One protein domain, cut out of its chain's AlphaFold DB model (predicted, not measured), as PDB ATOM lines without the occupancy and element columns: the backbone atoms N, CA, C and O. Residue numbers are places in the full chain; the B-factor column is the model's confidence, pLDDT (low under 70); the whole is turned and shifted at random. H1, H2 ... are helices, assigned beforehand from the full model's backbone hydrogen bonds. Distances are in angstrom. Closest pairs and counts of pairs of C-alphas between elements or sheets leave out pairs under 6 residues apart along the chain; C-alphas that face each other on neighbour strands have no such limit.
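AT A GLANCE: This is residues 234 to 329 of the 349 residues of an uncharacterized protein of Hebeloma cylindrosporum h7 (UniProt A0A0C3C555). With little regular structure, this is an open, winding trail of loops with four separate helices; the longest, H4, lies towards one end of the long axis, and the unnamed loop around Thr 268, beyond H2, makes the other end. The 96 printed residues hold H1, H2, H3 and H4 in chain order and no named strand: all helix, with 34 residues in named elements. The whole is only just extended, close to loose, with a radius of gyration of the C-alphas of 19.1 A, and only just flat, spanning 62 by 41 by 18 A.

HOW THE PARTS SIT: H4, residues 306 to 321, is apart from H3, residues 298 to 303, but only just, at 8.5 A. H1, residues 234 to 241, and H2, residues 258 to 261, touch no helix. Every O i to N i+4 pair is within hydrogen-bond range in H1 and H4; H3 has 0 of 2, but 2 of 3 O i to N i+3 pairs, and H2 is too short for an i+4 pair.

IN THESE COORDINATES: H4 runs 22.0 A from C-alpha 306 at (148.984, 112.662, 137.985) to C-alpha 321 at (128.957, 112.632, 128.991). H1 measures 10.5 A, H3 9.4 A and H2 5.3 A.

THE WHOLE: The C-alphas farthest apart, of Thr 268 and Lys 328, are 62.2 A apart. The links H1 to H2 and H2 to H3 are long. The printed part has no cut, and no printed residue is under 70 in pLDDT.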
ATOM      1  N   ASP A 234     129.315 103.701 133.705       94.19
ATOM      2  CA  ASP A 234     128.681 102.407 133.424       94.19
ATOM      3  C   ASP A 234     129.554 101.241 133.902       94.19
ATOM      4  O   ASP A 234     129.069 100.350 134.594       94.19
ATOM      5  N   ALA A 235     130.866 101.286 133.638       96.44
ATOM      6  CA  ALA A 235     131.800 100.283 134.149       96.44
ATOM      7  C   ALA A 235     131.846 100.274 135.685       96.44
ATOM      8  O   ALA A 235     132.009  99.219 136.303       96.44
ATOM      9  N   PHE A 236     131.684 101.441 136.317       96.94
ATOM     10  CA  PHE A 236     131.570 101.530 137.769       96.94
ATOM     11  C   PHE A 236     130.274 100.887 138.264       96.94
ATOM     12  O   PHE A 236     130.305 100.099 139.210       96.94
ATOM     13  N   TRP A 237     129.150 101.168 137.605       96.50
ATOM     14  CA  TRP A 237     127.864 100.560 137.928       96.50
ATOM     15  C   TRP A 237     127.899  99.034 137.795       96.50
ATOM     16  O   TRP A 237     127.516  98.325 138.727       96.50
ATOM     17  N   ASP A 238     128.444  98.523 136.693       97.06
ATOM     18  CA  ASP A 238     128.626  97.090 136.471       97.06
ATOM     19  C   ASP A 238     129.490  96.462 137.568       97.06
ATOM     20  O   ASP A 238     129.119  95.439 138.145       97.06
ATOM     21  N   ALA A 239     130.609  97.095 137.936       96.75
ATOM     22  CA  ALA A 239     131.467  96.600 139.010       96.75
ATOM     23  C   ALA A 239     130.723  96.468 140.352       96.75
ATOM     24  O   ALA A 239     130.955  95.504 141.087       96.75
ATOM     25  N   LEU A 240     129.807  97.396 140.661       96.88
ATOM     26  CA  LEU A 240     128.970  97.341 141.862       96.88
ATOM     27  C   LEU A 240     127.924  96.222 141.785       96.88
ATOM     28  O   LEU A 240     127.787  95.448 142.735       96.88
ATOM     29  N   ILE A 241     127.204  96.114 140.666       98.12
ATOM     30  CA  ILE A 241     126.157  95.100 140.462       98.12
ATOM     31  C   ILE A 241     126.746  93.688 140.494       98.12
ATOM     32  O   ILE A 241     126.211  92.809 141.175       98.12
ATOM     33  N   TYR A 242     127.878  93.482 139.820       97.31
ATOM     34  CA  TYR A 242     128.574  92.197 139.775       97.31
ATOM     35  C   TYR A 242     129.482  91.946 140.983       97.31
ATOM     36  O   TYR A 242     130.054  90.864 141.085       97.31
ATOM     37  N   LYS A 243     129.582  92.903 141.918       96.25
ATOM     38  CA  LYS A 243     130.388  92.798 143.145       96.25
ATOM     39  C   LYS A 243     131.835  92.372 142.864       96.25
ATOM     40  O   LYS A 243     132.327  91.433 143.489       96.25
ATOM     41  N   ARG A 244     132.505  93.054 141.928       95.62
ATOM     42  CA  ARG A 244     133.916  92.789 141.589       95.62
ATOM     43  C   ARG A 244     134.794  92.775 142.845       95.62
ATOM     44  O   ARG A 244     134.773  93.720 143.633       95.62
ATOM     45  N   ASP A 245     135.585  91.720 143.007       94.12
ATOM     46  CA  ASP A 245     136.501  91.499 144.134       94.12
ATOM     47  C   ASP A 245     137.990  91.574 143.732       94.12
ATOM     48  O   ASP A 245     138.888  91.481 144.575       94.12
ATOM     49  N   ASP A 246     138.259  91.826 142.453       93.00
ATOM     50  CA  ASP A 246     139.580  91.931 141.830       93.00
ATOM     51  C   ASP A 246     140.169  93.356 141.858       93.00
ATOM     52  O   ASP A 246     141.307  93.561 141.444       93.00
ATOM     53  N   LEU A 247     139.436  94.341 142.392       94.50
ATOM     54  CA  LEU A 247     139.835  95.760 142.404       94.50
ATOM     55  C   LEU A 247     141.060  96.058 143.285       94.50
ATOM     56  O   LEU A 247     141.712  97.091 143.131       94.50
ATOM     57  N   MET A 248     141.353  95.172 144.240       93.81
ATOM     58  CA  MET A 248     142.449  95.322 145.196       93.81
ATOM     59  C   MET A 248     143.612  94.417 144.787       93.81
ATOM     60  O   MET A 248     143.588  93.200 145.004       93.81
ATOM     61  N   THR A 249     144.666  95.016 144.244       91.94
ATOM     62  CA  THR A 249     145.837  94.305 143.720       91.94
ATOM     63  C   THR A 249     147.077  94.597 144.555       91.94
ATOM     64  O   THR A 249     147.102  95.520 145.372       91.94
ATOM     65  N   LYS A 250     148.141  93.811 144.358       90.44
ATOM     66  CA  LYS A 250     149.470  94.217 144.830       90.44
ATOM     67  C   LYS A 250     149.879  95.529 144.156       90.44
ATOM     68  O   LYS A 250     149.379  95.842 143.073       90.44
ATOM     69  N   ALA A 251     150.789  96.266 144.792       88.44
ATOM     70  CA  ALA A 251     151.371  97.446 144.170       88.44
ATOM     71  C   ALA A 251     152.011  97.068 142.828       88.44
ATOM     72  O   ALA A 251     152.790  96.109 142.794       88.44
ATOM     73  N   PRO A 252     151.681  97.781 141.739       86.44
ATOM     74  CA  PRO A 252     152.352  97.584 140.467       86.44
ATOM     75  C   PRO A 252     153.871  97.797 140.615       86.44
ATOM     76  O   PRO A 252     154.294  98.680 141.373       86.44
ATOM     77  N   PRO A 253     154.704  96.986 139.941       83.06
ATOM     78  CA  PRO A 253     156.158  96.985 140.136       83.06
ATOM     79  C   PRO A 253     156.832  98.302 139.722       83.06
ATOM     80  O   PRO A 253     157.908  98.628 140.213       83.06
ATOM     81  N   ASP A 254     156.188  99.069 138.846       79.25
ATOM     82  CA  ASP A 254     156.577 100.402 138.386       79.25
ATOM     83  C   ASP A 254     156.292 101.515 139.412       79.25
ATOM     84  O   ASP A 254     156.806 102.624 139.266       79.25
ATOM     85  N   ARG A 255     155.509 101.242 140.467       82.00
ATOM     86  CA  ARG A 255     155.190 102.224 141.519       82.00
ATOM     87  C   ARG A 255     156.230 102.233 142.625       82.00
ATOM     88  O   ARG A 255     156.847 103.264 142.886       82.00
ATOM     89  N   TRP A 256     156.391 101.098 143.302       82.56
ATOM     90  CA  TRP A 256     157.393 100.891 144.345       82.56
ATOM     91  C   TRP A 256     157.547  99.400 144.676       82.56
ATOM     92  O   TRP A 256     156.636  98.599 144.469       82.56
ATOM     93  N   ASP A 257     158.679  99.034 145.282       84.12
ATOM     94  CA  ASP A 257     158.939  97.675 145.778       84.12
ATOM     95  C   ASP A 257     158.178  97.406 147.088       84.12
ATOM     96  O   ASP A 257     158.718  97.569 148.186       84.12
ATOM     97  N   ALA A 258     156.899  97.034 146.980       85.81
ATOM     98  CA  ALA A 258     156.020  96.844 148.137       85.81
ATOM     99  C   ALA A 258     156.487  95.720 149.066       85.81
ATOM    100  O   ALA A 258     156.348  95.845 150.284       85.81
ATOM    101  N   ASP A 259     157.079  94.660 148.516       86.06
ATOM    102  CA  ASP A 259     157.552  93.519 149.300       86.06
ATOM    103  C   ASP A 259     158.699  93.938 150.239       86.06
ATOM    104  O   ASP A 259     158.785  93.455 151.368       86.06
ATOM    105  N   SER A 260     159.530  94.906 149.835       85.88
ATOM    106  CA  SER A 260     160.618  95.433 150.671       85.88
ATOM    107  C   SER A 260     160.175  96.298 151.858       85.88
ATOM    108  O   SER A 260     160.966  96.494 152.790       85.88
ATOM    109  N   PHE A 261     158.944  96.816 151.822       85.50
ATOM    110  CA  PHE A 261     158.328  97.604 152.894       85.50
ATOM    111  C   PHE A 261     157.300  96.795 153.686       85.50
ATOM    112  O   PHE A 261     156.857  97.238 154.747       85.50
ATOM    113  N   TYR A 262     156.895  95.625 153.190       88.38
ATOM    114  CA  TYR A 262     155.879  94.826 153.846       88.38
ATOM    115  C   TYR A 262     156.390  94.236 155.160       88.38
ATOM    116  O   TYR A 262     157.375  93.496 155.221       88.38
ATOM    117  N   ARG A 263     155.642  94.510 156.223       87.88
ATOM    118  CA  ARG A 263     155.808  93.900 157.531       87.88
ATOM    119  C   ARG A 263     154.615  92.997 157.813       87.88
ATOM    120  O   ARG A 263     153.483  93.457 157.939       87.88
ATOM    121  N   SER A 264     154.893  91.709 158.014       87.50
ATOM    122  CA  SER A 264     153.883  90.764 158.500       87.50
ATOM    123  C   SER A 264     153.288  91.243 159.835       87.50
ATOM    124  O   SER A 264     154.059  91.585 160.740       87.50
ATOM    125  N   PRO A 265     151.951  91.212 160.011       85.94
ATOM    126  CA  PRO A 265     151.299  91.528 161.285       85.94
ATOM    127  C   PRO A 265     151.821  90.703 162.470       85.94
ATOM    128  O   PRO A 265     151.816  91.178 163.599       85.94
ATOM    129  N   ASN A 266     152.343  89.501 162.201       88.44
ATOM    130  CA  ASN A 266     152.896  88.593 163.210       88.44
ATOM    131  C   ASN A 266     154.401  88.811 163.466       88.44
ATOM    132  O   ASN A 266     155.034  88.020 164.163       88.44
ATOM    133  N   SER A 267     155.009  89.843 162.870       87.06
ATOM    134  CA  SER A 267     156.435  90.132 163.036       87.06
ATOM    135  C   SER A 267     156.748  90.604 164.457       87.06
ATOM    136  O   SER A 267     156.177  91.586 164.935       87.06
ATOM    137  N   THR A 268     157.709  89.939 165.100       88.44
ATOM    138  CA  THR A 268     158.218  90.271 166.441       88.44
ATOM    139  C   THR A 268     159.303  91.352 166.437       88.44
ATOM    140  O   THR A 268     159.655  91.871 167.493       88.44
ATOM    141  N   ALA A 269     159.839  91.723 165.267       86.25
ATOM    142  CA  ALA A 269     160.812  92.812 165.142       86.25
ATOM    143  C   ALA A 269     160.169  94.172 165.495       86.25
ATOM    144  O   ALA A 269     158.977  94.338 165.273       86.25
ATOM    145  N   PRO A 270     160.892  95.191 165.984       85.56
ATOM    146  CA  PRO A 270     160.316  96.526 166.198       85.56
ATOM    147  C   PRO A 270     159.895  97.193 164.869       85.56
ATOM    148  O   PRO A 270     160.496  96.887 163.834       85.56
ATOM    149  N   PRO A 271     158.839  98.037 164.848       84.56
ATOM    150  CA  PRO A 271     158.394  98.743 163.641       84.56
ATOM    151  C   PRO A 271     159.481  99.672 163.112       84.56
ATOM    152  O   PRO A 271     160.180 100.331 163.881       84.56
ATOM    153  N   ARG A 272     159.625  99.706 161.787       81.62
ATOM    154  CA  ARG A 272     160.542 100.596 161.077       81.62
ATOM    155  C   ARG A 272     159.755 101.684 160.359       81.62
ATOM    156  O   ARG A 272     158.603 101.503 159.966       81.62
ATOM    157  N   ASN A 273     160.402 102.825 160.152       79.69
ATOM    158  CA  ASN A 273     159.798 103.941 159.433       79.69
ATOM    159  C   ASN A 273     159.518 103.564 157.971       79.69
ATOM    160  O   ASN A 273     160.447 103.382 157.184       79.69
ATOM    161  N   GLY A 274     158.239 103.536 157.594       78.88
ATOM    162  CA  GLY A 274     157.793 103.159 156.251       78.88
ATOM    163  C   GLY A 274     157.361 101.700 156.107       78.88
ATOM    164  O   GLY A 274     157.049 101.307 154.988       78.88
ATOM    165  N   ASP A 275     157.321 100.922 157.195       83.31
ATOM    166  CA  ASP A 275     156.686  99.602 157.182       83.31
ATOM    167  C   ASP A 275     155.211  99.736 156.764       83.31
ATOM    168  O   ASP A 275     154.463 100.542 157.325       83.31
ATOM    169  N   ILE A 276     154.784  98.913 155.807       87.50
ATOM    170  CA  ILE A 276     153.380  98.760 155.420       87.50
ATOM    171  C   ILE A 276     152.854  97.418 155.928       87.50
ATOM    172  O   ILE A 276     153.539  96.399 155.870       87.50
ATOM    173  N   ILE A 277     151.617  97.405 156.424       88.44
ATOM    174  CA  ILE A 277     150.954  96.190 156.941       88.44
ATOM    175  C   ILE A 277     149.878  95.643 155.994       88.44
ATOM    176  O   ILE A 277     149.278  94.604 156.266       88.44
ATOM    177  N   PHE A 278     149.637  96.322 154.872       87.88
ATOM    178  CA  PHE A 278     148.715  95.895 153.824       87.88
ATOM    179  C   PHE A 278     149.489  95.293 152.644       87.88
ATOM    180  O   PHE A 278     150.606  95.707 152.352       87.88
ATOM    181  N   GLN A 279     148.885  94.317 151.961       86.12
ATOM    182  CA  GLN A 279     149.459  93.696 150.754       86.12
ATOM    183  C   GLN A 279     148.726  94.086 149.469       86.12
ATOM    184  O   GLN A 279     149.256  93.893 148.377       86.12
ATOM    185  N   LYS A 280     147.492  94.586 149.593       90.50
ATOM    186  CA  LYS A 280     146.636  94.940 148.465       90.50
ATOM    187  C   LYS A 280     146.077  96.347 148.640       90.50
ATOM    188  O   LYS A 280     145.730  96.729 149.755       90.50
ATOM    189  N   SER A 281     145.986  97.086 147.543       90.94
ATOM    190  CA  SER A 281     145.385  98.417 147.455       90.94
ATOM    191  C   SER A 281     144.735  98.586 146.081       90.94
ATOM    192  O   SER A 281     145.047  97.844 145.151       90.94
ATOM    193  N   GLY A 282     143.832  99.554 145.955       91.94
ATOM    194  CA  GLY A 282     143.317  99.977 144.661       91.94
ATOM    195  C   GLY A 282     144.321 100.902 143.980       91.94
ATOM    196  O   GLY A 282     144.795 101.852 144.605       91.94
ATOM    197  N   PHE A 283     144.648 100.624 142.721       90.81
ATOM    198  CA  PHE A 283     145.540 101.449 141.910       90.81
ATOM    199  C   PHE A 283     144.821 101.914 140.652       90.81
ATOM    200  O   PHE A 283     144.083 101.149 140.039       90.81
ATOM    201  N   VAL A 284     145.066 103.164 140.281       91.50
ATOM    202  CA  VAL A 284     144.610 103.763 139.026       91.50
ATOM    203  C   VAL A 284     145.838 104.003 138.159       91.50
ATOM    204  O   VAL A 284     146.891 104.399 138.680       91.50
ATOM    205  N   ASP A 285     145.726 103.755 136.859       85.75
ATOM    206  CA  ASP A 285     146.790 104.094 135.922       85.75
ATOM    207  C   ASP A 285     146.952 105.617 135.821       85.75
ATOM    208  O   ASP A 285     145.984 106.363 135.711       85.75
ATOM    209  N   VAL A 286     148.196 106.078 135.917       86.88
ATOM    210  CA  VAL A 286     148.552 107.502 135.820       86.88
ATOM    211  C   VAL A 286     149.723 107.749 134.871       86.88
ATOM    212  O   VAL A 286     150.228 108.871 134.791       86.88
ATOM    213  N   ALA A 287     150.215 106.696 134.213       82.06
ATOM    214  CA  ALA A 287     151.368 106.786 133.329       82.06
ATOM    215  C   ALA A 287     151.009 107.508 132.024       82.06
ATOM    216  O   ALA A 287     151.830 108.244 131.476       82.06
ATOM    217  N   HIS A 288     149.774 107.322 131.561       84.00
ATOM    218  CA  HIS A 288     149.277 107.868 130.309       84.00
ATOM    219  C   HIS A 288     148.594 109.220 130.518       84.00
ATOM    220  O   HIS A 288     147.930 109.446 131.527       84.00
ATOM    221  N   PHE A 289     148.811 110.125 129.565       89.62
ATOM    222  CA  PHE A 289     148.158 111.427 129.498       89.62
ATOM    223  C   PHE A 289     148.270 111.978 128.075       89.62
ATOM    224  O   PHE A 289     149.384 112.078 127.544       89.62
ATOM    225  N   ASP A 290     147.145 112.351 127.465       91.38
ATOM    226  CA  ASP A 290     147.129 112.972 126.135       91.38
ATOM    227  C   ASP A 290     147.482 114.463 126.226       91.38
ATOM    228  O   ASP A 290     146.639 115.356 126.183       91.38
ATOM    229  N   ASN A 291     148.772 114.747 126.391       87.75
ATOM    230  CA  ASN A 291     149.248 116.119 126.539       87.75
ATOM    231  C   ASN A 291     148.948 117.010 125.324       87.75
ATOM    232  O   ASN A 291     148.655 118.193 125.500       87.75
ATOM    233  N   GLY A 292     148.981 116.449 124.113       84.69
ATOM    234  CA  GLY A 292     148.730 117.168 122.871       84.69
ATOM    235  C   GLY A 292     147.292 117.663 122.791       84.69
ATOM    236  O   GLY A 292     147.072 118.814 122.421       84.69
ATOM    237  N   PHE A 293     146.334 116.836 123.217       88.06
ATOM    238  CA  PHE A 293     144.929 117.220 123.310       88.06
ATOM    239  C   PHE A 293     144.710 118.447 124.210       88.06
ATOM    240  O   PHE A 293     143.951 119.348 123.859       88.06
ATOM    241  N   PHE A 294     145.420 118.523 125.341       87.50
ATOM    242  CA  PHE A 294     145.328 119.648 126.280       87.50
ATOM    243  C   PHE A 294     146.258 120.827 125.948       87.50
ATOM    244  O   PHE A 294     146.338 121.772 126.731       87.50
ATOM    245  N   GLY A 295     146.975 120.788 124.820       82.31
ATOM    246  CA  GLY A 295     147.925 121.840 124.444       82.31
ATOM    247  C   GLY A 295     149.142 121.939 125.373       82.31
ATOM    248  O   GLY A 295     149.796 122.978 125.419       82.31
ATOM    249  N   ILE A 296     149.451 120.876 126.120       80.69
ATOM    250  CA  ILE A 296     150.583 120.810 127.047       80.69
ATOM    251  C   ILE A 296     151.782 120.204 126.318       80.69
ATOM    252  O   ILE A 296     151.709 119.127 125.721       80.69
ATOM    253  N   SER A 297     152.929 120.878 126.386       81.00
ATOM    254  CA  SER A 297     154.143 120.389 125.728       81.00
ATOM    255  C   SER A 297     154.666 119.094 126.371       81.00
ATOM    256  O   SER A 297     154.478 118.856 127.563       81.00
ATOM    257  N   LYS A 298     155.387 118.249 125.615       80.00
ATOM    258  CA  LYS A 298     155.985 117.014 126.170       80.00
ATOM    259  C   LYS A 298     156.867 117.261 127.405       80.00
ATOM    260  O   LYS A 298     156.699 116.523 128.373       80.00
ATOM    261  N   PRO A 299     157.773 118.263 127.417       80.31
ATOM    262  CA  PRO A 299     158.572 118.553 128.603       80.31
ATOM    263  C   PRO A 299     157.717 118.999 129.788       80.31
ATOM    264  O   PRO A 299     157.960 118.559 130.902       80.31
ATOM    265  N   GLU A 300     156.705 119.835 129.556       77.00
ATOM    266  CA  GLU A 300     155.815 120.327 130.610       77.00
ATOM    267  C   GLU A 300     154.957 119.211 131.201       77.00
ATOM    268  O   GLU A 300     154.849 119.107 132.421       77.00
ATOM    269  N   ALA A 301     154.427 118.328 130.353       81.94
ATOM    270  CA  ALA A 301     153.597 117.207 130.765       81.94
ATOM    271  C   ALA A 301     154.283 116.342 131.827       81.94
ATOM    272  O   ALA A 301     153.609 115.903 132.755       81.94
ATOM    273  N   LEU A 302     155.609 116.156 131.746       81.19
ATOM    274  CA  LEU A 302     156.390 115.395 132.730       81.19
ATOM    275  C   LEU A 302     156.290 115.976 134.148       81.19
ATOM    276  O   LEU A 302     156.270 115.209 135.109       81.19
ATOM    277  N   TYR A 303     156.159 117.298 134.268       81.88
ATOM    278  CA  TYR A 303     156.090 118.021 135.540       81.88
ATOM    279  C   TYR A 303     154.666 118.192 136.078       81.88
ATOM    280  O   TYR A 303     154.486 118.533 137.247       81.88
ATOM    281  N   VAL A 304     153.638 117.960 135.257       82.00
ATOM    282  CA  VAL A 304     152.242 118.006 135.713       82.00
ATOM    283  C   VAL A 304     151.982 116.792 136.598       82.00
ATOM    284  O   VAL A 304     152.230 115.672 136.157       82.00
ATOM    285  N   SER A 305     151.455 116.956 137.815       86.12
ATOM    286  CA  SER A 305     151.123 115.776 138.625       86.12
ATOM    287  C   SER A 305     150.024 114.920 137.992       86.12
ATOM    288  O   SER A 305     149.065 115.453 137.429       86.12
ATOM    289  N   PRO A 306     150.092 113.590 138.176       87.38
ATOM    290  CA  PRO A 306     148.984 112.662 137.985       87.38
ATOM    291  C   PRO A 306     147.597 113.173 138.386       87.38
ATOM    292  O   PRO A 306     146.664 113.050 137.601       87.38
ATOM    293  N   ALA A 307     147.449 113.774 139.571       87.50
ATOM    294  CA  ALA A 307     146.151 114.265 140.037       87.50
ATOM    295  C   ALA A 307     145.586 115.354 139.110       87.50
ATOM    296  O   ALA A 307     144.413 115.303 138.741       87.50
ATOM    297  N   THR A 308     146.426 116.297 138.680       90.06
ATOM    298  CA  THR A 308     146.033 117.334 137.720       90.06
ATOM    299  C   THR A 308     145.718 116.736 136.350       90.06
ATOM    300  O   THR A 308     144.690 117.079 135.777       90.06
ATOM    301  N   ARG A 309     146.543 115.804 135.846       91.81
ATOM    302  CA  ARG A 309     146.312 115.123 134.556       91.81
ATOM    303  C   ARG A 309     144.956 114.411 134.526       91.81
ATOM    304  O   ARG A 309     144.146 114.678 133.647       91.81
ATOM    305  N   LEU A 310     144.673 113.594 135.543       92.38
ATOM    306  CA  LEU A 310     143.393 112.893 135.675       92.38
ATOM    307  C   LEU A 310     142.217 113.863 135.832       92.38
ATOM    308  O   LEU A 310     141.140 113.609 135.303       92.38
ATOM    309  N   THR A 311     142.409 114.980 136.538       94.00
ATOM    310  CA  THR A 311     141.370 116.013 136.678       94.00
ATOM    311  C   THR A 311     141.031 116.642 135.325       94.00
ATOM    312  O   THR A 311     139.859 116.863 135.044       94.00
ATOM    313  N   LEU A 312     142.027 116.904 134.472       94.00
ATOM    314  CA  LEU A 312     141.804 117.449 133.128       94.00
ATOM    315  C   LEU A 312     141.027 116.471 132.238       94.00
ATOM    316  O   LEU A 312     140.033 116.861 131.629       94.00
ATOM    317  N   GLU A 313     141.443 115.202 132.209       93.94
ATOM    318  CA  GLU A 313     140.762 114.150 131.444       93.94
ATOM    319  C   GLU A 313     139.322 113.949 131.914       93.94
ATOM    320  O   GLU A 313     138.388 114.043 131.122       93.94
ATOM    321  N   THR A 314     139.117 113.754 133.218       95.19
ATOM    322  CA  THR A 314     137.775 113.508 133.768       95.19
ATOM    323  C   THR A 314     136.858 114.724 133.655       95.19
ATOM    324  O   THR A 314     135.661 114.562 133.436       95.19
ATOM    325  N   ALA A 315     137.383 115.950 133.742       94.25
ATOM    326  CA  ALA A 315     136.586 117.149 133.492       94.25
ATOM    327  C   ALA A 315     136.101 117.212 132.036       94.25
ATOM    328  O   ALA A 315     134.940 117.545 131.792       94.25
ATOM    329  N   PHE A 316     136.965 116.870 131.075       93.75
ATOM    330  CA  PHE A 316     136.589 116.808 129.665       93.75
ATOM    331  C   PHE A 316     135.541 115.716 129.408       93.75
ATOM    332  O   PHE A 316     134.482 115.996 128.850       93.75
ATOM    333  N   GLU A 317     135.777 114.502 129.897       94.44
ATOM    334  CA  GLU A 317     134.851 113.376 129.736       94.44
ATOM    335  C   GLU A 317     133.493 113.620 130.398       94.44
ATOM    336  O   GLU A 317     132.465 113.206 129.868       94.44
ATOM    337  N   ALA A 318     133.451 114.321 131.535       94.81
ATOM    338  CA  ALA A 318     132.193 114.684 132.178       94.81
ATOM    339  C   ALA A 318     131.371 115.657 131.315       94.81
ATOM    340  O   ALA A 318     130.143 115.555 131.272       94.81
ATOM    341  N   LEU A 319     132.030 116.575 130.597       91.88
ATOM    342  CA  LEU A 319     131.369 117.457 129.632       91.88
ATOM    343  C   LEU A 319     130.867 116.678 128.410       91.88
ATOM    344  O   LEU A 319     129.741 116.914 127.966       91.88
ATOM    345  N   GLU A 320     131.650 115.724 127.901       92.25
ATOM    346  CA  GLU A 320     131.215 114.844 126.811       92.25
ATOM    347  C   GLU A 320     130.030 113.968 127.216       92.25
ATOM    348  O   GLU A 320     129.054 113.872 126.473       92.25
ATOM    349  N   ASN A 321     130.061 113.398 128.422       92.94
ATOM    350  CA  ASN A 321     128.957 112.632 128.991       92.94
ATOM    351  C   ASN A 321     127.675 113.477 129.106       92.94
ATOM    352  O   ASN A 321     126.586 112.976 128.839       92.94
ATOM    353  N   ALA A 322     127.808 114.771 129.413       90.75
ATOM    354  CA  ALA A 322     126.697 115.721 129.418       90.75
ATOM    355  C   ALA A 322     126.228 116.156 128.012       90.75
ATOM    356  O   ALA A 322     125.248 116.896 127.892       90.75
ATOM    357  N   GLY A 323     126.929 115.767 126.941       90.00
ATOM    358  CA  GLY A 323     126.672 116.246 125.582       90.00
ATOM    359  C   GLY A 323     126.985 117.736 125.390       90.00
ATOM    360  O   GLY A 323     126.413 118.388 124.510       90.00
ATOM    361  N   ILE A 324     127.865 118.304 126.224       86.94
ATOM    362  CA  ILE A 324     128.236 119.721 126.200       86.94
ATOM    363  C   ILE A 324     129.581 119.872 125.474       86.94
ATOM    364  O   ILE A 324     130.622 119.524 126.024       86.94
ATOM    365  N   PRO A 325     129.609 120.440 124.254       84.25
ATOM    366  CA  PRO A 325     130.865 120.662 123.546       84.25
ATOM    367  C   PRO A 325     131.692 121.774 124.209       84.25
ATOM    368  O   PRO A 325     131.157 122.823 124.575       84.25
ATOM    369  N   MET A 326     133.016 121.595 124.263       78.81
ATOM    370  CA  MET A 326     133.955 122.545 124.889       78.81
ATOM    371  C   MET A 326     133.852 123.971 124.319       78.81
ATOM    372  O   MET A 326     133.956 124.960 125.047       78.81
ATOM    373  N   SER A 327     133.560 124.100 123.022       77.06
ATOM    374  CA  SER A 327     133.364 125.395 122.353       77.06
ATOM    375  C   SER A 327     132.201 126.215 122.921       77.06
ATOM    376  O   SER A 327     132.214 127.438 122.806       77.06
ATOM    377  N   LYS A 328     131.213 125.572 123.557       78.19
ATOM    378  CA  LYS A 328     130.107 126.255 124.244       78.19
ATOM    379  C   LYS A 328     130.446 126.673 125.670       78.19
ATOM    380  O   LYS A 328     129.690 127.444 126.250       78.19
ATOM    381  N   VAL A 329     131.541 126.166 126.232       80.75
ATOM    382  CA  VAL A 329     131.981 126.461 127.600       80.75
ATOM    383  C   VAL A 329     133.024 127.582 127.616       80.75
ATOM    384  O   VAL A 329     133.026 128.404 128.536       80.75
TER     385      VAL A 329